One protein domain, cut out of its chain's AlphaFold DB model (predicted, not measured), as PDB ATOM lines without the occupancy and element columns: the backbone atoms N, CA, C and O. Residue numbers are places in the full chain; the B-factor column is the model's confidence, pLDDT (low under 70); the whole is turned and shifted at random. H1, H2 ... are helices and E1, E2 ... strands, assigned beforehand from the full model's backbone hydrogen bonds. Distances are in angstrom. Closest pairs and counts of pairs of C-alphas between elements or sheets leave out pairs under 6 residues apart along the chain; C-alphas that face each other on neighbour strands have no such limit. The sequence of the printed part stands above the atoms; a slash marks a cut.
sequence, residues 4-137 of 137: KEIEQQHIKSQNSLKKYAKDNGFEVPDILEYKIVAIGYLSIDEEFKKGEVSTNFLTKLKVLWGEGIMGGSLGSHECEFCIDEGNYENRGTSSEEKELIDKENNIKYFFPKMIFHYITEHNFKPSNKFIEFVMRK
ATOM      1  N   LYS A   4      92.472 -18.341-230.743       93.19
ATOM      2  CA  LYS A   4      92.830 -18.195-232.167       93.19
ATOM      3  C   LYS A   4      92.467 -19.419-233.009       93.19
ATOM      4  O   LYS A   4      92.061 -19.263-234.154       93.19
ATOM      5  N   GLU A   5      92.619 -20.625-232.470       92.38
ATOM      6  CA  GLU A   5      92.287 -21.865-233.184       92.38
ATOM      7  C   GLU A   5      90.781 -21.948-233.439       92.38
ATOM      8  O   GLU A   5      90.355 -22.214-234.563       92.38
ATOM      9  N   ILE A   6      89.989 -21.623-232.414       91.69
ATOM     10  CA  ILE A   6      88.529 -21.559-232.498       91.69
ATOM     11  C   ILE A   6      88.094 -20.493-233.507       91.69
ATOM     12  O   ILE A   6      87.274 -20.768-234.384       91.69
ATOM     13  N   GLU A   7      88.690 -19.299-233.461       95.19
ATOM     14  CA  GLU A   7      88.427 -18.247-234.447       95.19
ATOM     15  C   GLU A   7      88.692 -18.734-235.875       95.19
ATOM     16  O   GLU A   7      87.829 -18.583-236.740       95.19
ATOM     17  N   GLN A   8      89.841 -19.369-236.132       95.50
ATOM     18  CA  GLN A   8      90.165 -19.896-237.461       95.50
ATOM     19  C   GLN A   8      89.200 -21.001-237.907       95.50
ATOM     20  O   GLN A   8      88.804 -21.032-239.076       95.50
ATOM     21  N   GLN A   9      88.786 -21.886-236.998       92.94
ATOM     22  CA  GLN A   9      87.814 -22.936-237.294       92.94
ATOM     23  C   GLN A   9      86.468 -22.345-237.733       92.94
ATOM     24  O   GLN A   9      85.932 -22.731-238.778       92.94
ATOM     25  N   HIS A  10      85.942 -21.371-236.986       92.44
ATOM     26  CA  HIS A  10      84.687 -20.706-237.334       92.44
ATOM     27  C   HIS A  10      84.813 -19.859-238.605       92.44
ATOM     28  O   HIS A  10      83.922 -19.926-239.448       92.44
ATOM     29  N   ILE A  11      85.929 -19.148-238.812       95.25
ATOM     30  CA  ILE A  11      86.194 -18.400-240.055       95.25
ATOM     31  C   ILE A  11      86.210 -19.347-241.262       95.25
ATOM     32  O   ILE A  11      85.609 -19.053-242.297       95.25
ATOM     33  N   LYS A  12      86.858 -20.511-241.145       95.31
ATOM     34  CA  LYS A  12      86.876 -21.526-242.207       95.31
ATOM     35  C   LYS A  12      85.471 -22.049-242.506       95.31
ATOM     36  O   LYS A  12      85.112 -22.182-243.679       95.31
ATOM     37  N   SER A  13      84.677 -22.318-241.469       92.56
ATOM     38  CA  SER A  13      83.278 -22.739-241.608       92.56
ATOM     39  C   SER A  13      82.434 -21.665-242.308       92.56
ATOM     40  O   SER A  13      81.810 -21.933-243.335       92.56
ATOM     41  N   GLN A  14      82.521 -20.418-241.843       94.06
ATOM     42  CA  GLN A  14      81.860 -19.245-242.417       94.06
ATOM     43  C   GLN A  14      82.218 -19.066-243.897       94.06
ATOM     44  O   GLN A  14      81.325 -18.958-244.731       94.06
ATOM     45  N   ASN A  15      83.502 -19.127-244.256       94.62
ATOM     46  CA  ASN A  15      83.950 -19.023-245.648       94.62
ATOM     47  C   ASN A  15      83.442 -20.175-246.523       94.62
ATOM     48  O   ASN A  15      83.072 -19.955-247.676       94.62
ATOM     49  N   SER A  16      83.396 -21.393-245.979       95.19
ATOM     50  CA  SER A  16      82.879 -22.563-246.696       95.19
ATOM     51  C   SER A  16      81.384 -22.416-246.986       95.19
ATOM     52  O   SER A  16      80.955 -22.650-248.114       95.19
ATOM     53  N   LEU A  17      80.607 -21.944-246.008       94.69
ATOM     54  CA  LEU A  17      79.179 -21.665-246.170       94.69
ATOM     55  C   LEU A  17      78.923 -20.513-247.147       94.69
ATOM     56  O   LEU A  17      78.051 -20.631-248.005       94.69
ATOM     57  N   LYS A  18      79.716 -19.433-247.086       94.56
ATOM     58  CA  LYS A  18      79.643 -18.337-248.067       94.56
ATOM     59  C   LYS A  18      79.887 -18.830-249.482       94.56
ATOM     60  O   LYS A  18      79.165 -18.447-250.398       94.56
ATOM     61  N   LYS A  19      80.927 -19.648-249.663       95.69
ATOM     62  CA  LYS A  19      81.254 -20.230-250.960       95.69
ATOM     63  C   LYS A  19      80.098 -21.095-251.454       95.69
ATOM     64  O   LYS A  19      79.633 -20.880-252.561       95.69
ATOM     65  N   TYR A  20      79.587 -21.991-250.609       95.69
ATOM     66  CA  TYR A  20      78.440 -22.830-250.947       95.69
ATOM     67  C   TYR A  20      77.214 -22.004-251.360       95.69
ATOM     68  O   TYR A  20      76.600 -22.305-252.379       95.69
ATOM     69  N   ALA A  21      76.876 -20.949-250.613       94.94
ATOM     70  CA  ALA A  21      75.765 -20.066-250.953       94.94
ATOM     71  C   ALA A  21      75.952 -19.443-252.345       94.94
ATOM     72  O   ALA A  21      75.080 -19.582-253.200       94.94
ATOM     73  N   LYS A  22      77.127 -18.854-252.602       94.25
ATOM     74  CA  LYS A  22      77.462 -18.233-253.894       94.25
ATOM     75  C   LYS A  22      77.437 -19.229-255.052       94.25
ATOM     76  O   LYS A  22      76.820 -18.942-256.073       94.25
ATOM     77  N   ASP A  23      78.066 -20.389-254.880       97.19
ATOM     78  CA  ASP A  23      78.162 -21.433-255.908       97.19
ATOM     79  C   ASP A  23      76.774 -21.977-256.301       97.19
ATOM     80  O   ASP A  23      76.587 -22.442-257.422       97.19
ATOM     81  N   ASN A  24      75.788 -21.878-255.401       97.25
ATOM     82  CA  ASN A  24      74.411 -22.322-255.625       97.25
ATOM     83  C   ASN A  24      73.420 -21.163-255.863       97.25
ATOM     84  O   ASN A  24      72.211 -21.386-255.868       97.25
ATOM     85  N   GLY A  25      73.903 -19.929-256.062       95.81
ATOM     86  CA  GLY A  25      73.057 -18.767-256.354       95.81
ATOM     87  C   GLY A  25      72.190 -18.281-255.184       95.81
ATOM     88  O   GLY A  25      71.233 -17.541-255.405       95.81
ATOM     89  N   PHE A  26      72.504 -18.681-253.951       95.06
ATOM     90  CA  PHE A  26      71.854 -18.167-252.749       95.06
ATOM     91  C   PHE A  26      72.471 -16.834-252.320       95.06
ATOM     92  O   PHE A  26      73.682 -16.616-252.426       95.06
ATOM     93  N   GLU A  27      71.636 -15.957-251.766       94.06
ATOM     94  CA  GLU A  27      72.114 -14.784-251.043       94.06
ATOM     95  C   GLU A  27      72.940 -15.224-249.828       94.06
ATOM     96  O   GLU A  27      72.590 -16.181-249.131       94.06
ATOM     97  N   VAL A  28      74.067 -14.548-249.590       90.06
ATOM     98  CA  VAL A  28      74.911 -14.823-248.426       90.06
ATOM     99  C   VAL A  28      74.228 -14.229-247.196       90.06
ATOM    100  O   VAL A  28      74.069 -13.013-247.143       90.06
ATOM    101  N   PRO A  29      73.863 -15.035-246.187       88.19
ATOM    102  CA  PRO A  29      73.234 -14.505-244.987       88.19
ATOM    103  C   PRO A  29      74.159 -13.538-244.235       88.19
ATOM    104  O   PRO A  29      75.315 -13.883-243.981       88.19
ATOM    105  N   ASP A  30      73.630 -12.401-243.770       87.69
ATOM    106  CA  ASP A  30      74.369 -11.394-242.980       87.69
ATOM    107  C   ASP A  30      75.086 -11.985-241.765       87.69
ATOM    108  O   ASP A  30      76.147 -11.520-241.355       87.69
ATOM    109  N   ILE A  31      74.535 -13.056-241.185       83.62
ATOM    110  CA  ILE A  31      75.140 -13.746-240.044       83.62
ATOM    111  C   ILE A  31      76.537 -14.311-240.358       83.62
ATOM    112  O   ILE A  31      77.336 -14.546-239.448       83.62
ATOM    113  N   LEU A  32      76.846 -14.500-241.644       88.44
ATOM    114  CA  LEU A  32      78.159 -14.889-242.134       88.44
ATOM    115  C   LEU A  32      79.076 -13.685-242.379       88.44
ATOM    116  O   LEU A  32      80.194 -13.898-242.812       88.44
ATOM    117  N   GLU A  33      78.692 -12.439-242.127       91.31
ATOM    118  CA  GLU A  33      79.565 -11.258-242.301       91.31
ATOM    119  C   GLU A  33      80.160 -10.736-240.983       91.31
ATOM    120  O   GLU A  33      81.021  -9.854-240.979       91.31
ATOM    121  N   TYR A  34      79.762 -11.326-239.858       95.56
ATOM    122  CA  TYR A  34      80.269 -10.955-238.543       95.56
ATOM    123  C   TYR A  34      81.735 -11.349-238.364       95.56
ATOM    124  O   TYR A  34      82.174 -12.434-238.765       95.56
ATOM    125  N   LYS A  35      82.487 -10.483-237.680       96.69
ATOM    126  CA  LYS A  35      83.822 -10.815-237.186       96.69
ATOM    127  C   LYS A  35      83.702 -11.832-236.055       96.69
ATOM    128  O   LYS A  35      83.054 -11.562-235.046       96.69
ATOM    129  N   ILE A  36      84.389 -12.957-236.194       96.88
ATOM    130  CA  ILE A  36      84.470 -13.987-235.158       96.88
ATOM    131  C   ILE A  36      85.457 -13.556-234.076       96.88
ATOM    132  O   ILE A  36      86.567 -13.118-234.385       96.88
ATOM    133  N   VAL A  37      85.044 -13.678-232.815       97.62
ATOM    134  CA  VAL A  37      85.909 -13.477-231.647       97.62
ATOM    135  C   VAL A  37      85.669 -14.605-230.651       97.62
ATOM    136  O   VAL A  37      84.549 -14.780-230.174       97.62
ATOM    137  N   ALA A  38      86.719 -15.346-230.311       96.25
ATOM    138  CA  ALA A  38      86.649 -16.392-229.298       96.25
ATOM    139  C   ALA A  38      87.102 -15.851-227.936       96.25
ATOM    140  O   ALA A  38      88.077 -15.105-227.839       96.25
ATOM    141  N   ILE A  39      86.382 -16.213-226.875       96.50
ATOM    142  CA  ILE A  39      86.651 -15.769-225.507       96.50
ATOM    143  C   ILE A  39      86.649 -16.985-224.582       96.50
ATOM    144  O   ILE A  39      85.722 -17.784-224.599       96.50
ATOM    145  N   GLY A  40      87.652 -17.093-223.712       93.88
ATOM    146  CA  GLY A  40      87.666 -18.110-222.656       93.88
ATOM    147  C   GLY A  40      88.030 -19.524-223.115       93.88
ATOM    148  O   GLY A  40      87.815 -20.459-222.352       93.88
ATOM    149  N   TYR A  41      88.603 -19.692-224.310       93.31
ATOM    150  CA  TYR A  41      89.307 -20.915-224.703       93.31
ATOM    151  C   TYR A  41      90.778 -20.768-224.312       93.31
ATOM    152  O   TYR A  41      91.578 -20.196-225.058       93.31
ATOM    153  N   LEU A  42      91.086 -21.188-223.085       92.81
ATOM    154  CA  LEU A  42      92.403 -21.054-222.465       92.81
ATOM    155  C   LEU A  42      93.160 -22.385-222.514       92.81
ATOM    156  O   LEU A  42      92.546 -23.452-222.454       92.81
ATOM    157  N   SER A  43      94.486 -22.302-222.583       90.62
ATOM    158  CA  SER A  43      95.404 -23.438-222.467       90.62
ATOM    159  C   SER A  43      96.610 -23.030-221.627       90.62
ATOM    160  O   SER A  43      96.939 -21.844-221.557       90.62
ATOM    161  N   ILE A  44      97.246 -24.000-220.972       90.38
ATOM    162  CA  ILE A  44      98.388 -23.769-220.078       90.38
ATOM    163  C   ILE A  44      99.617 -23.195-220.798       90.38
ATOM    164  O   ILE A  44     100.473 -22.571-220.177       90.38
ATOM    165  N   ASP A  45      99.692 -23.372-222.115       91.75
ATOM    166  CA  ASP A  45     100.801 -22.913-222.946       91.75
ATOM    167  C   ASP A  45     100.615 -21.490-223.515       91.75
ATOM    168  O   ASP A  45     101.457 -21.019-224.283       91.75
ATOM    169  N   GLU A  46      99.533 -20.788-223.148       90.31
ATOM    170  CA  GLU A  46      99.259 -19.412-223.565       90.31
ATOM    171  C   GLU A  46      98.920 -18.523-222.360       90.31
ATOM    172  O   GLU A  46      98.024 -18.804-221.562       90.31
ATOM    173  N   GLU A  47      99.616 -17.390-222.248       91.94
ATOM    174  CA  GLU A  47      99.281 -16.391-221.239       91.94
ATOM    175  C   GLU A  47      97.898 -15.791-221.496       91.94
ATOM    176  O   GLU A  47      97.534 -15.424-222.616       91.94
ATOM    177  N   PHE A  48      97.140 -15.599-220.419       94.69
ATOM    178  CA  PHE A  48      95.861 -14.912-220.468       94.69
ATOM    179  C   PHE A  48      95.820 -13.748-219.491       94.69
ATOM    180  O   PHE A  48      96.466 -13.732-218.440       94.69
ATOM    181  N   LYS A  49      95.010 -12.747-219.836       96.50
ATOM    182  CA  LYS A  49      94.824 -11.580-218.984       96.50
ATOM    183  C   LYS A  49      94.134 -12.006-217.693       96.50
ATOM    184  O   LYS A  49      93.028 -12.543-217.736       96.50
ATOM    185  N   LYS A  50      94.762 -11.702-216.561       96.69
ATOM    186  CA  LYS A  50      94.166 -11.861-215.235       96.69
ATOM    187  C   LYS A  50      93.628 -10.537-214.702       96.69
ATOM    188  O   LYS A  50      94.065  -9.460-215.120       96.69
ATOM    189  N   GLY A  51      92.685 -10.616-213.775       96.88
ATOM    190  CA  GLY A  51      92.254  -9.483-212.968       96.88
ATOM    191  C   GLY A  51      90.766  -9.479-212.676       96.88
ATOM    192  O   GLY A  51      89.977 -10.160-213.323       96.88
ATOM    193  N   GLU A  52      90.389  -8.617-211.740       94.56
ATOM    194  CA  GLU A  52      89.024  -8.569-211.242       94.56
ATOM    195  C   GLU A  52      88.012  -8.218-212.338       94.56
ATOM    196  O   GLU A  52      88.221  -7.327-213.187       94.56
ATOM    197  N   VAL A  53      86.887  -8.925-212.266       95.62
ATOM    198  CA  VAL A  53      85.652  -8.640-212.986       95.62
ATOM    199  C   VAL A  53      84.536  -8.425-211.972       95.62
ATOM    200  O   VAL A  53      84.509  -9.046-210.912       95.62
ATOM    201  N   SER A  54      83.609  -7.523-212.280       96.62
ATOM    202  CA  SER A  54      82.538  -7.200-211.342       96.62
ATOM    203  C   SER A  54      81.543  -8.356-211.207       96.62
ATOM    204  O   SER A  54      81.226  -9.050-212.178       96.62
ATOM    205  N   THR A  55      80.964  -8.507-210.015       95.88
ATOM    206  CA  THR A  55      79.864  -9.454-209.779       95.88
ATOM    207  C   THR A  55      78.688  -9.186-210.719       95.88
ATOM    208  O   THR A  55      78.073 -10.121-211.219       95.88
ATOM    209  N   ASN A  56      78.422  -7.914-211.037       97.62
ATOM    210  CA  ASN A  56      77.377  -7.528-211.987       97.62
ATOM    211  C   ASN A  56      77.625  -8.106-213.385       97.62
ATOM    212  O   ASN A  56      76.694  -8.627-213.993       97.62
ATOM    213  N   PHE A  57      78.868  -8.063-213.877       98.06
ATOM    214  CA  PHE A  57      79.224  -8.681-215.155       98.06
ATOM    215  C   PHE A  57      78.994 -10.194-215.128       98.06
ATOM    216  O   PHE A  57      78.351 -10.727-216.029       98.06
ATOM    217  N   LEU A  58      79.455 -10.878-214.076       97.25
ATOM    218  CA  LEU A  58      79.267 -12.324-213.925       97.25
ATOM    219  C   LEU A  58      77.789 -12.721-213.891       97.25
ATOM    220  O   LEU A  58      77.386 -13.653-214.586       97.25
ATOM    221  N   THR A  59      76.976 -12.008-213.114       97.38
ATOM    222  CA  THR A  59      75.528 -12.238-213.038       97.38
ATOM    223  C   THR A  59      74.880 -12.065-214.405       97.38
ATOM    224  O   THR A  59      74.114 -12.921-214.840       97.38
ATOM    225  N   LYS A  60      75.233 -10.999-215.124       97.75
ATOM    226  CA  LYS A  60      74.666 -10.708-216.440       97.75
ATOM    227  C   LYS A  60      75.085 -11.727-217.496       97.75
ATOM    228  O   LYS A  60      74.248 -12.202-218.254       97.75
ATOM    229  N   LEU A  61      76.350 -12.149-217.483       97.50
ATOM    230  CA  LEU A  61      76.839 -13.217-218.349       97.50
ATOM    231  C   LEU A  61      76.116 -14.547-218.078       97.50
ATOM    232  O   LEU A  61      75.804 -15.260-219.027       97.50
ATOM    233  N   LYS A  62      75.804 -14.868-216.812       96.31
ATOM    234  CA  LYS A  62      75.001 -16.053-216.450       96.31
ATOM    235  C   LYS A  62      73.562 -15.966-216.959       96.31
ATOM    236  O   LYS A  62      73.046 -16.968-217.442       96.31
ATOM    237  N   VAL A  63      72.931 -14.791-216.879       96.38
ATOM    238  CA  VAL A  63      71.590 -14.571-217.452       96.38
ATOM    239  C   VAL A  63      71.626 -14.799-218.958       96.38
ATOM    240  O   VAL A  63      70.916 -15.671-219.449       96.38
ATOM    241  N   LEU A  64      72.537 -14.121-219.666       95.50
ATOM    242  CA  LEU A  64      72.709 -14.314-221.106       95.50
ATOM    243  C   LEU A  64      72.990 -15.781-221.435       95.50
ATOM    244  O   LEU A  64      72.450 -16.295-222.406       95.50
ATOM    245  N   TRP A  65      73.790 -16.483-220.621       94.62
ATOM    246  CA  TRP A  65      74.043 -17.915-220.789       94.62
ATOM    247  C   TRP A  65      72.765 -18.754-220.771       94.62
ATOM    248  O   TRP A  65      72.620 -19.628-221.622       94.62
ATOM    249  N   GLY A  66      71.841 -18.470-219.854       92.69
ATOM    250  CA  GLY A  66      70.559 -19.167-219.756       92.69
ATOM    251  C   GLY A  66      69.568 -18.849-220.882       92.69
ATOM    252  O   GLY A  66      68.598 -19.580-221.052       92.69
ATOM    253  N   GLU A  67      69.797 -17.789-221.659       91.62
ATOM    254  CA  GLU A  67      68.903 -17.361-222.739       91.62
ATOM    255  C   GLU A  67      69.277 -17.964-224.100       91.62
ATOM    256  O   GLU A  67      70.447 -18.055-224.461       91.62
ATOM    257  N   GLY A  68      68.290 -18.298-224.929       81.56
ATOM    258  CA  GLY A  68      68.533 -18.762-226.299       81.56
ATOM    259  C   GLY A  68      69.120 -20.175-226.392       81.56
ATOM    260  O   GLY A  68      68.995 -20.989-225.481       81.56
ATOM    261  N   ILE A  69      69.716 -20.490-227.543       77.81
ATOM    262  CA  ILE A  69      70.216 -21.834-227.854       77.81
ATOM    263  C   ILE A  69      71.663 -21.966-227.368       77.81
ATOM    264  O   ILE A  69      72.497 -21.098-227.630       77.81
ATOM    265  N   MET A  70      71.958 -23.063-226.671       78.38
ATOM    266  CA  MET A  70      73.324 -23.480-226.349       78.38
ATOM    267  C   MET A  70      73.823 -24.440-227.429       78.38
ATOM    268  O   MET A  70      73.092 -25.341-227.845       78.38
ATOM    269  N   GLY A  71      75.058 -24.239-227.884       72.88
ATOM    270  CA  GLY A  71      75.735 -25.181-228.765       72.88
ATOM    271  C   GLY A  71      76.359 -26.295-227.934       72.88
ATOM    272  O   GLY A  71      77.045 -26.028-226.950       72.88
ATOM    273  N   GLY A  72      76.121 -27.548-228.311       69.81
ATOM    274  CA  GLY A  72      76.967 -28.647-227.856       69.81
ATOM    275  C   GLY A  72      78.194 -28.719-228.756       69.81
ATOM    276  O   GLY A  72      78.043 -28.790-229.977       69.81
ATOM    277  N   SER A  73      79.392 -28.710-228.182       67.38
ATOM    278  CA  SER A  73      80.600 -29.045-228.929       67.38
ATOM    279  C   SER A  73      80.728 -30.571-229.044       67.38
ATOM    280  O   SER A  73      80.235 -31.331-228.210       67.38
ATOM    281  N   LEU A  74      81.388 -31.056-230.103       59.22
ATOM    282  CA  LEU A  74      81.648 -32.492-230.316       59.22
ATOM    283  C   LEU A  74      82.768 -33.044-229.402       59.22
ATOM    284  O   LEU A  74      83.357 -34.081-229.705       59.22
ATOM    285  N   GLY A  75      83.090 -32.358-228.301       67.81
ATOM    286  CA  GLY A  75      84.145 -32.735-227.362       67.81
ATOM    287  C   GLY A  75      83.957 -32.093-225.988       67.81
ATOM    288  O   GLY A  75      83.115 -31.223-225.804       67.81
ATOM    289  N   SER A  76      84.741 -32.525-225.005       76.81
ATOM    290  CA  SER A  76      84.782 -31.928-223.667       76.81
ATOM    291  C   SER A  76      86.061 -31.119-223.493       76.81
ATOM    292  O   SER A  76      87.152 -31.597-223.800       76.81
ATOM    293  N   HIS A  77      85.934 -29.897-222.986       79.12
ATOM    294  CA  HIS A  77      87.057 -29.062-222.576       79.12
ATOM    295  C   HIS A  77      87.298 -29.246-221.082       79.12
ATOM    296  O   HIS A  77      86.425 -28.922-220.277       79.12
ATOM    297  N   GLU A  78      88.471 -29.755-220.721       86.75
ATOM    298  CA  GLU A  78      88.906 -29.925-219.334       86.75
ATOM    299  C   GLU A  78      89.858 -28.795-218.927       86.75
ATOM    300  O   GLU A  78      90.645 -28.295-219.734       86.75
ATOM    301  N   CYS A  79      89.783 -28.363-217.669       90.38
ATOM    302  CA  CYS A  79      90.689 -27.352-217.144       90.38
ATOM    303  C   CYS A  79      92.101 -27.917-216.926       90.38
ATOM    304  O   CYS A  79      92.364 -28.571-215.920       90.38
ATOM    305  N   GLU A  80      93.020 -27.599-217.839       89.69
ATOM    306  CA  GLU A  80      94.446 -27.944-217.730       89.69
ATOM    307  C   GLU A  80      95.104 -27.335-216.474       89.69
ATOM    308  O   GLU A  80      95.977 -27.953-215.873       89.69
ATOM    309  N   PHE A  81      94.644 -26.158-216.029       90.06
ATOM    310  CA  PHE A  81      95.208 -25.445-214.876       90.06
ATOM    311  C   PHE A  81      94.918 -26.144-213.544       90.06
ATOM    312  O   PHE A  81      95.825 -26.317-212.740       90.06
ATOM    313  N   CYS A  82      93.682 -26.608-213.315       87.44
ATOM    314  CA  CYS A  82      93.358 -27.363-212.099       87.44
ATOM    315  C   CYS A  82      94.148 -28.672-212.004       87.44
ATOM    316  O   CYS A  82      94.485 -29.106-210.906       87.44
ATOM    317  N   ILE A  83      94.420 -29.309-213.149       82.06
ATOM    318  CA  ILE A  83      95.203 -30.546-213.210       82.06
ATOM    319  C   ILE A  83      96.658 -30.261-212.820       82.06
ATOM    320  O   ILE A  83      97.203 -30.964-211.971       82.06
ATOM    321  N   ASP A  84      97.259 -29.216-213.393       80.38
ATOM    322  CA  ASP A  84      98.643 -28.816-213.103       80.38
ATOM    323  C   ASP A  84      98.833 -28.368-211.644       80.38
ATOM    324  O   ASP A  84      99.791 -28.756-210.980       80.38
ATOM    325  N   GLU A  85      97.853 -27.650-211.088       81.00
ATOM    326  CA  GLU A  85      97.832 -27.235-209.678       81.00
ATOM    327  C   GLU A  85      97.574 -28.405-208.700       81.00
ATOM    328  O   GLU A  85      97.579 -28.212-207.483       81.00
ATOM    329  N   GLY A  86      97.328 -29.625-209.199       78.50
ATOM    330  CA  GLY A  86      96.993 -30.799-208.386       78.50
ATOM    331  C   GLY A  86      95.602 -30.737-207.740       78.50
ATOM    332  O   GLY A  86      95.295 -31.536-206.854       78.50
ATOM    333  N   ASN A  87      94.749 -29.809-208.178       77.12
ATOM    334  CA  ASN A  87      93.408 -29.578-207.651       77.12
ATOM    335  C   ASN A  87      92.348 -30.359-208.446       77.12
ATOM    336  O   ASN A  87      91.520 -29.806-209.173       77.12
ATOM    337  N   TYR A  88      92.378 -31.683-208.303       71.75
ATOM    338  CA  TYR A  88      91.484 -32.587-209.033       71.75
ATOM    339  C   TYR A  88      90.011 -32.487-208.605       71.75
ATOM    340  O   TYR A  88      89.126 -32.816-209.398       71.75
ATOM    341  N   GLU A  89      89.735 -32.031-207.379       69.94
ATOM    342  CA  GLU A  89      88.372 -31.919-206.839       69.94
ATOM    343  C   GLU A  89      87.583 -30.767-207.477       69.94
ATOM    344  O   GLU A  89      86.386 -30.909-207.721       69.94
ATOM    345  N   ASN A  90      88.260 -29.675-207.846       68.06
ATOM    346  CA  ASN A  90      87.644 -28.502-208.478       68.06
ATOM    347  C   ASN A  90      87.798 -28.475-210.007       68.06
ATOM    348  O   ASN A  90      87.660 -27.415-210.622       68.06
ATOM    349  N   ARG A  91      88.075 -29.621-210.645       76.88
ATOM    350  CA  ARG A  91      88.284 -29.678-212.099       76.88
ATOM    351  C   ARG A  91      87.063 -29.143-212.860       76.88
ATOM    352  O   ARG A  91      85.975 -29.720-212.827       76.88
ATOM    353  N   GLY A  92      87.241 -28.038-213.577       80.50
ATOM    354  CA  GLY A  92      86.230 -27.550-214.508       80.50
ATOM    355  C   GLY A  92      86.189 -28.423-215.765       80.50
ATOM    356  O   GLY A  92      87.232 -28.717-216.351       80.50
ATOM    357  N   THR A  93      84.993 -28.828-216.193       83.69
ATOM    358  CA  THR A  93      84.777 -29.485-217.488       83.69
ATOM    359  C   THR A  93      83.510 -28.964-218.157       83.69
ATOM    360  O   THR A  93      82.508 -28.690-217.488       83.69
ATOM    361  N   SER A  94      83.536 -28.802-219.479       84.62
ATOM    362  CA  SER A  94      82.329 -28.505-220.249       84.62
ATOM    363  C   SER A  94      82.438 -28.935-221.704       84.62
ATOM    364  O   SER A  94      83.476 -28.770-222.333       84.62
ATOM    365  N   SER A  95      81.326 -29.406-222.258       84.69
ATOM    366  CA  SER A  95      81.098 -29.605-223.694       84.69
ATOM    367  C   SER A  95      80.094 -28.596-224.268       84.69
ATOM    368  O   SER A  95      79.535 -28.801-225.342       84.69
ATOM    369  N   GLU A  96      79.796 -27.525-223.529       90.25
ATOM    370  CA  GLU A  96      78.826 -26.509-223.931       90.25
ATOM    371  C   GLU A  96      79.547 -25.230-224.351       90.25
ATOM    372  O   GLU A  96      80.436 -24.721-223.656       90.25
ATOM    373  N   GLU A  97      79.096 -24.672-225.465       91.44
ATOM    374  CA  GLU A  97      79.530 -23.389-225.991       91.44
ATOM    375  C   GLU A  97      78.336 -22.486-226.275       91.44
ATOM    376  O   GLU A  97      77.184 -22.916-226.414       91.44
ATOM    377  N   LYS A  98      78.622 -21.192-226.349       93.31
ATOM    378  CA  LYS A  98      77.615 -20.187-226.616       93.31
ATOM    379  C   LYS A  98      78.094 -19.173-227.629       93.31
ATOM    380  O   LYS A  98      79.238 -18.723-227.595       93.31
ATOM    381  N   GLU A  99      77.152 -18.785-228.477       94.00
ATOM    382  CA  GLU A  99      77.279 -17.670-229.396       94.00
ATOM    383  C   GLU A  99      76.511 -16.451-228.863       94.00
ATOM    384  O   GLU A  99      75.356 -16.568-228.449       94.00
ATOM    385  N   LEU A 100      77.126 -15.266-228.918       95.12
ATOM    386  CA  LEU A 100      76.443 -13.985-228.732       95.12
ATOM    387  C   LEU A 100      76.754 -13.032-229.891       95.12
ATOM    388  O   LEU A 100      77.909 -12.864-230.278       95.12
ATOM    389  N   ILE A 101      75.724 -12.360-230.411       94.81
ATOM    390  CA  ILE A 101      75.843 -11.456-231.563       94.81
ATOM    391  C   ILE A 101      75.774  -9.994-231.104       94.81
ATOM    392  O   ILE A 101      74.747  -9.517-230.603       94.81
ATOM    393  N   ASP A 102      76.856  -9.258-231.343       95.69
ATOM    394  CA  ASP A 102      76.910  -7.802-231.267       95.69
ATOM    395  C   ASP A 102      76.655  -7.204-232.654       95.69
ATOM    396  O   ASP A 102      77.571  -6.992-233.453       95.69
ATOM    397  N   LYS A 103      75.374  -6.939-232.936       93.94
ATOM    398  CA  LYS A 103      74.927  -6.324-234.192       93.94
ATOM    399  C   LYS A 103      75.535  -4.941-234.422       93.94
ATOM    400  O   LYS A 103      75.838  -4.616-235.561       93.94
ATOM    401  N   GLU A 104      75.735  -4.157-233.366       93.69
ATOM    402  CA  GLU A 104      76.217  -2.774-233.467       93.69
ATOM    403  C   GLU A 104      77.689  -2.717-233.880       93.69
ATOM    404  O   GLU A 104      78.085  -1.838-234.638       93.69
ATOM    405  N   ASN A 105      78.494  -3.675-233.414       94.94
ATOM    406  CA  ASN A 105      79.929  -3.730-233.708       94.94
ATOM    407  C   ASN A 105      80.303  -4.761-234.781       94.94
ATOM    408  O   ASN A 105      81.489  -4.955-235.047       94.94
ATOM    409  N   ASN A 106      79.316  -5.430-235.382       95.69
ATOM    410  CA  ASN A 106      79.507  -6.529-236.329       95.69
ATOM    411  C   ASN A 106      80.437  -7.638-235.783       95.69
ATOM    412  O   ASN A 106      81.336  -8.122-236.474       95.69
ATOM    413  N   ILE A 107      80.238  -8.032-234.517       96.69
ATOM    414  CA  ILE A 107      81.006  -9.103-233.859       96.69
ATOM    415  C   ILE A 107      80.091 -10.263-233.469       96.69
ATOM    416  O   ILE A 107      78.996 -10.067-232.948       96.69
ATOM    417  N   LYS A 108      80.580 -11.481-233.678       96.06
ATOM    418  CA  LYS A 108      79.998 -12.715-233.169       96.06
ATOM    419  C   LYS A 108      80.985 -13.342-232.181       96.06
ATOM    420  O   LYS A 108      82.077 -13.764-232.565       96.06
ATOM    421  N   TYR A 109      80.605 -13.350-230.909       96.75
ATOM    422  CA  TYR A 109      81.398 -13.911-229.823       96.75
ATOM    423  C   TYR A 109      81.087 -15.391-229.638       96.75
ATOM    424  O   TYR A 109      79.917 -15.751-229.553       96.75
ATOM    425  N   PHE A 110      82.128 -16.203-229.487       94.69
ATOM    426  CA  PHE A 110      82.036 -17.608-229.091       94.69
ATOM    427  C   PHE A 110      82.768 -17.824-227.780       94.69
ATOM    428  O   PHE A 110      83.877 -17.318-227.604       94.69
ATOM    429  N   PHE A 111      82.178 -18.587-226.867       94.25
ATOM    430  CA  PHE A 111      82.829 -18.923-225.606       94.25
ATOM    431  C   PHE A 111      82.276 -20.211-224.993       94.25
ATOM    432  O   PHE A 111      81.079 -20.482-225.119       94.25
ATOM    433  N   PRO A 112      83.116 -20.997-224.298       93.75
ATOM    434  CA  PRO A 112      82.672 -22.189-223.599       93.75
ATOM    435  C   PRO A 112      82.038 -21.813-222.255       93.75
ATOM    436  O   PRO A 112      82.355 -20.772-221.672       93.75
ATOM    437  N   LYS A 113      81.230 -22.708-221.677       93.31
ATOM    438  CA  LYS A 113      80.723 -22.546-220.295       93.31
ATOM    439  C   LYS A 113      81.851 -22.420-219.278       93.31
ATOM    440  O   LYS A 113      81.701 -21.780-218.239       93.31
ATOM    441  N   MET A 114      83.004 -22.995-219.620       93.25
ATOM    442  CA  MET A 114      84.253 -22.903-218.871       93.25
ATOM    443  C   MET A 114      84.700 -21.471-218.584       93.25
ATOM    444  O   MET A 114      85.439 -21.266-217.626       93.25
ATOM    445  N   ILE A 115      84.201 -20.469-219.318       95.44
ATOM    446  CA  ILE A 115      84.458 -19.062-219.005       95.44
ATOM    447  C   ILE A 115      84.139 -18.716-217.541       95.44
ATOM    448  O   ILE A 115      84.878 -17.947-216.934       95.44
ATOM    449  N   PHE A 116      83.085 -19.300-216.953       95.88
ATOM    450  CA  PHE A 116      82.720 -19.032-215.560       95.88
ATOM    451  C   PHE A 116      83.778 -19.549-214.595       95.88
ATOM    452  O   PHE A 116      84.215 -18.802-213.727       95.88
ATOM    453  N   HIS A 117      84.218 -20.790-214.795       94.81
ATOM    454  CA  HIS A 117      85.269 -21.411-213.999       94.81
ATOM    455  C   HIS A 117      86.593 -20.653-214.143       94.81
ATOM    456  O   HIS A 117      87.244 -20.353-213.151       94.81
ATOM    457  N   TYR A 118      86.964 -20.247-215.360       95.56
ATOM    458  CA  TYR A 118      88.182 -19.467-215.562       95.56
ATOM    459  C   TYR A 118      88.152 -18.120-214.860       95.56
ATOM    460  O   TYR A 118      89.164 -17.697-214.303       95.56
ATOM    461  N   ILE A 119      87.003 -17.445-214.872       96.62
ATOM    462  CA  ILE A 119      86.848 -16.186-214.156       96.62
ATOM    463  C   ILE A 119      86.969 -16.407-212.642       96.62
ATOM    464  O   ILE A 119      87.695 -15.656-211.993       96.62
ATOM    465  N   THR A 120      86.264 -17.394-212.076       94.44
ATOM    466  CA  THR A 120      86.174 -17.553-210.615       94.44
ATOM    467  C   THR A 120      87.400 -18.216-210.005       94.44
ATOM    468  O   THR A 120      87.880 -17.744-208.980       94.44
ATOM    469  N   GLU A 121      87.939 -19.251-210.649       93.38
ATOM    470  CA  GLU A 121      89.025 -20.066-210.091       93.38
ATOM    471  C   GLU A 121      90.407 -19.612-210.572       93.38
ATOM    472  O   GLU A 121      91.382 -19.691-209.833       93.38
ATOM    473  N   HIS A 122      90.504 -19.077-211.794       93.44
ATOM    474  CA  HIS A 122      91.791 -18.717-212.405       93.44
ATOM    475  C   HIS A 122      91.967 -17.212-212.642       93.44
ATOM    476  O   HIS A 122      92.946 -16.784-213.267       93.44
ATOM    477  N   ASN A 123      91.045 -16.396-212.115       95.50
ATOM    478  CA  ASN A 123      91.040 -14.935-212.210       95.50
ATOM    479  C   ASN A 123      91.149 -14.429-213.660       95.50
ATOM    480  O   ASN A 123      91.748 -13.383-213.923       95.50
ATOM    481  N   PHE A 124      90.628 -15.201-214.620       97.12
ATOM    482  CA  PHE A 124      90.604 -14.816-216.024       97.12
ATOM    483  C   PHE A 124      89.774 -13.550-216.200       97.12
ATOM    484  O   PHE A 124      88.625 -13.460-215.769       97.12
ATOM    485  N   LYS A 125      90.349 -12.587-216.917       97.94
ATOM    486  CA  LYS A 125      89.694 -11.347-217.299       97.94
ATOM    487  C   LYS A 125      89.416 -11.349-218.801       97.94
ATOM    488  O   LYS A 125      90.352 -11.169-219.588       97.94
ATOM    489  N   PRO A 126      88.142 -11.473-219.218       97.56
ATOM    490  CA  PRO A 126      87.761 -11.296-220.611       97.56
ATOM    491  C   PRO A 126      88.166  -9.920-221.155       97.56
ATOM    492  O   PRO A 126      88.438  -8.974-220.410       97.56
ATOM    493  N   SER A 127      88.184  -9.789-222.484       96.44
ATOM    494  CA  SER A 127      88.488  -8.504-223.121       96.44
ATOM    495  C   SER A 127      87.497  -7.414-222.688       96.44
ATOM    496  O   SER A 127      86.306  -7.681-222.519       96.44
ATOM    497  N   ASN A 128      87.968  -6.169-222.556       96.69
ATOM    498  CA  ASN A 128      87.103  -5.053-222.151       96.69
ATOM    499  C   ASN A 128      85.910  -4.883-223.107       96.69
ATOM    500  O   ASN A 128      84.798  -4.672-222.645       96.69
ATOM    501  N   LYS A 129      86.114  -5.086-224.417       97.00
ATOM    502  CA  LYS A 129      85.037  -5.040-225.421       97.00
ATOM    503  C   LYS A 129      83.935  -6.066-225.152       97.00
ATOM    504  O   LYS A 129      82.759  -5.745-225.279       97.00
ATOM    505  N   PHE A 130      84.306  -7.286-224.762       98.00
ATOM    506  CA  PHE A 130      83.329  -8.316-224.407       98.00
ATOM    507  C   PHE A 130      82.592  -7.966-223.109       98.00
ATOM    508  O   PHE A 130      81.373  -8.115-223.037       98.00
ATOM    509  N   ILE A 131      83.311  -7.442-222.111       98.12
ATOM    510  CA  ILE A 131      82.709  -6.970-220.858       98.12
ATOM    511  C   ILE A 131      81.690  -5.863-221.140       98.12
ATOM    512  O   ILE A 131      80.541  -5.970-220.726       98.12
ATOM    513  N   GLU A 132      82.076  -4.829-221.885       97.62
ATOM    514  CA  GLU A 132      81.204  -3.713-222.266       97.62
ATOM    515  C   GLU A 132      79.968  -4.183-223.041       97.62
ATOM    516  O   GLU A 132      78.858  -3.723-222.770       97.62
ATOM    517  N   PHE A 133      80.136  -5.132-223.967       97.88
ATOM    518  CA  PHE A 133      79.030  -5.739-224.704       97.88
ATOM    519  C   PHE A 133      78.024  -6.426-223.771       97.88
ATOM    520  O   PHE A 133      76.837  -6.103-223.812       97.88
ATOM    521  N   VAL A 134      78.489  -7.319-222.890       97.75
ATOM    522  CA  VAL A 134      77.628  -7.997-221.905       97.75
ATOM    523  C   VAL A 134      76.924  -6.968-221.023       97.75
ATOM    524  O   VAL A 134      75.716  -7.042-220.808       97.75
ATOM    525  N   MET A 135      77.647  -5.942-220.569       97.69
ATOM    526  CA  MET A 135      77.094  -4.885-219.721       97.69
ATOM    527  C   MET A 135      76.050  -4.003-220.421       97.69
ATOM    528  O   MET A 135      75.227  -3.412-219.721       97.69
ATOM    529  N   ARG A 136      75.984  -3.989-221.758       95.56
ATOM    530  CA  ARG A 136      74.974  -3.247-222.534       95.56
ATOM    531  C   ARG A 136      73.706  -4.051-222.866       95.56
ATOM    532  O   ARG A 136      72.686  -3.435-223.141       95.56
ATOM    533  N   LYS A 137      73.761  -5.388-222.835       89.12
ATOM    534  CA  LYS A 137      72.632  -6.287-223.163       89.12
ATOM    535  C   LYS A 137      71.631  -6.466-222.039       89.12
ATOM    536  O   LYS A 137      70.483  -6.028-222.183       89.12
TER     537      LYS A 137
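This is residues 4 to 137 of the 137 residues of an uncharacterized protein of marine sediment metagenome (UniProt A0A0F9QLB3). A curled, strongly twisted sheet of four strands makes the body, with the long helix H1 packed along its edge strand E1 by residues 4 to 14. H2 and H5 meet crosswise at the sheet's rim, H4 follows E4 beyond the sheet, and small H3 follows E2 toward the end of the long axis away from the last turns of H1. The printed part has 134 residues with five named helices and four named strands, in the order H1 E1 H2 E2 H3 E3 E4 H4 H5. The sheet runs E1 E4 E3 E2 and is mixed; the class is mixed, helices and strands. The whole is compact, with a radius of gyration of the C-alphas of 16.2 A, yet elongated, spanning 54 by 30 by 25 A.

H1, residues 4 to 23, begins at C-alpha 4 (92.830, -18.195, -232.167) and is 28.1 A long. E1 is residues 35 to 38, H2 residues 55 to 66, 16.7 A, and E2 residues 71 to 78, 16.9 A, bending by 89 degrees at residue 74. H3 is residues 80 to 84. E3, residues 93 to 102, is 26.9 A long and bends by 54 degrees at residue 96. E4 is residues 107 to 112, 16.7 A, H4 residues 115 to 122, and H5 residues 128 to 136, ending at C-alpha 136 (74.974, -3.247, -222.534).

E1 and E4 are parallel, with N 108 and O 35 2.8 A apart. E3 and E4 form an antiparallel hairpin, with N 100 and O 109 2.9 A apart. E3 and E2 are antiparallel, with N 73 and O 95 2.8 A apart. The pairing is staggered: E3 pairs with E2 over residues 93 to 97 and with E4 over 97 to 102. E1, H2 and E2 form a split strand-helix-strand unit, its parallel strands separated by E4 and E3, with a right-handed crossover. H1 is on one face of the sheet, giving two layers, helix over sheet; its height over the sheet is 11.2 A, and it runs along E1 at 20 degrees on the local plane. Their closest C-alphas, of Glu 7 and Ala 38, are 5.8 A apart. H2 only grazes the sheet with residues 64 to 66, and H5 with residues 130 to 134. H2 touches H5 with residues 57 to 61 alone, only just about perpendicular at 72 degrees; the closest C-alphas, of Phe 57 and Met 135, are 6.3 A apart. H4 is close to H2 but not clearly touching, with the closest C-alphas, of Leu 58 and Phe 116, 7.7 A apart. H3 is not on the sheet. In H1, H2, H3, H4 and H5 every O i to N i+4 pair is within hydrogen-bond range.

The C-alphas farthest apart, of Gly 25 and Gly 86, are 54.9 A from each other. The printed part has no cut. The links H1 to E1 and E1 to H2 are long. Residues 72 to 75 and 89 to 90 have pLDDT under 70.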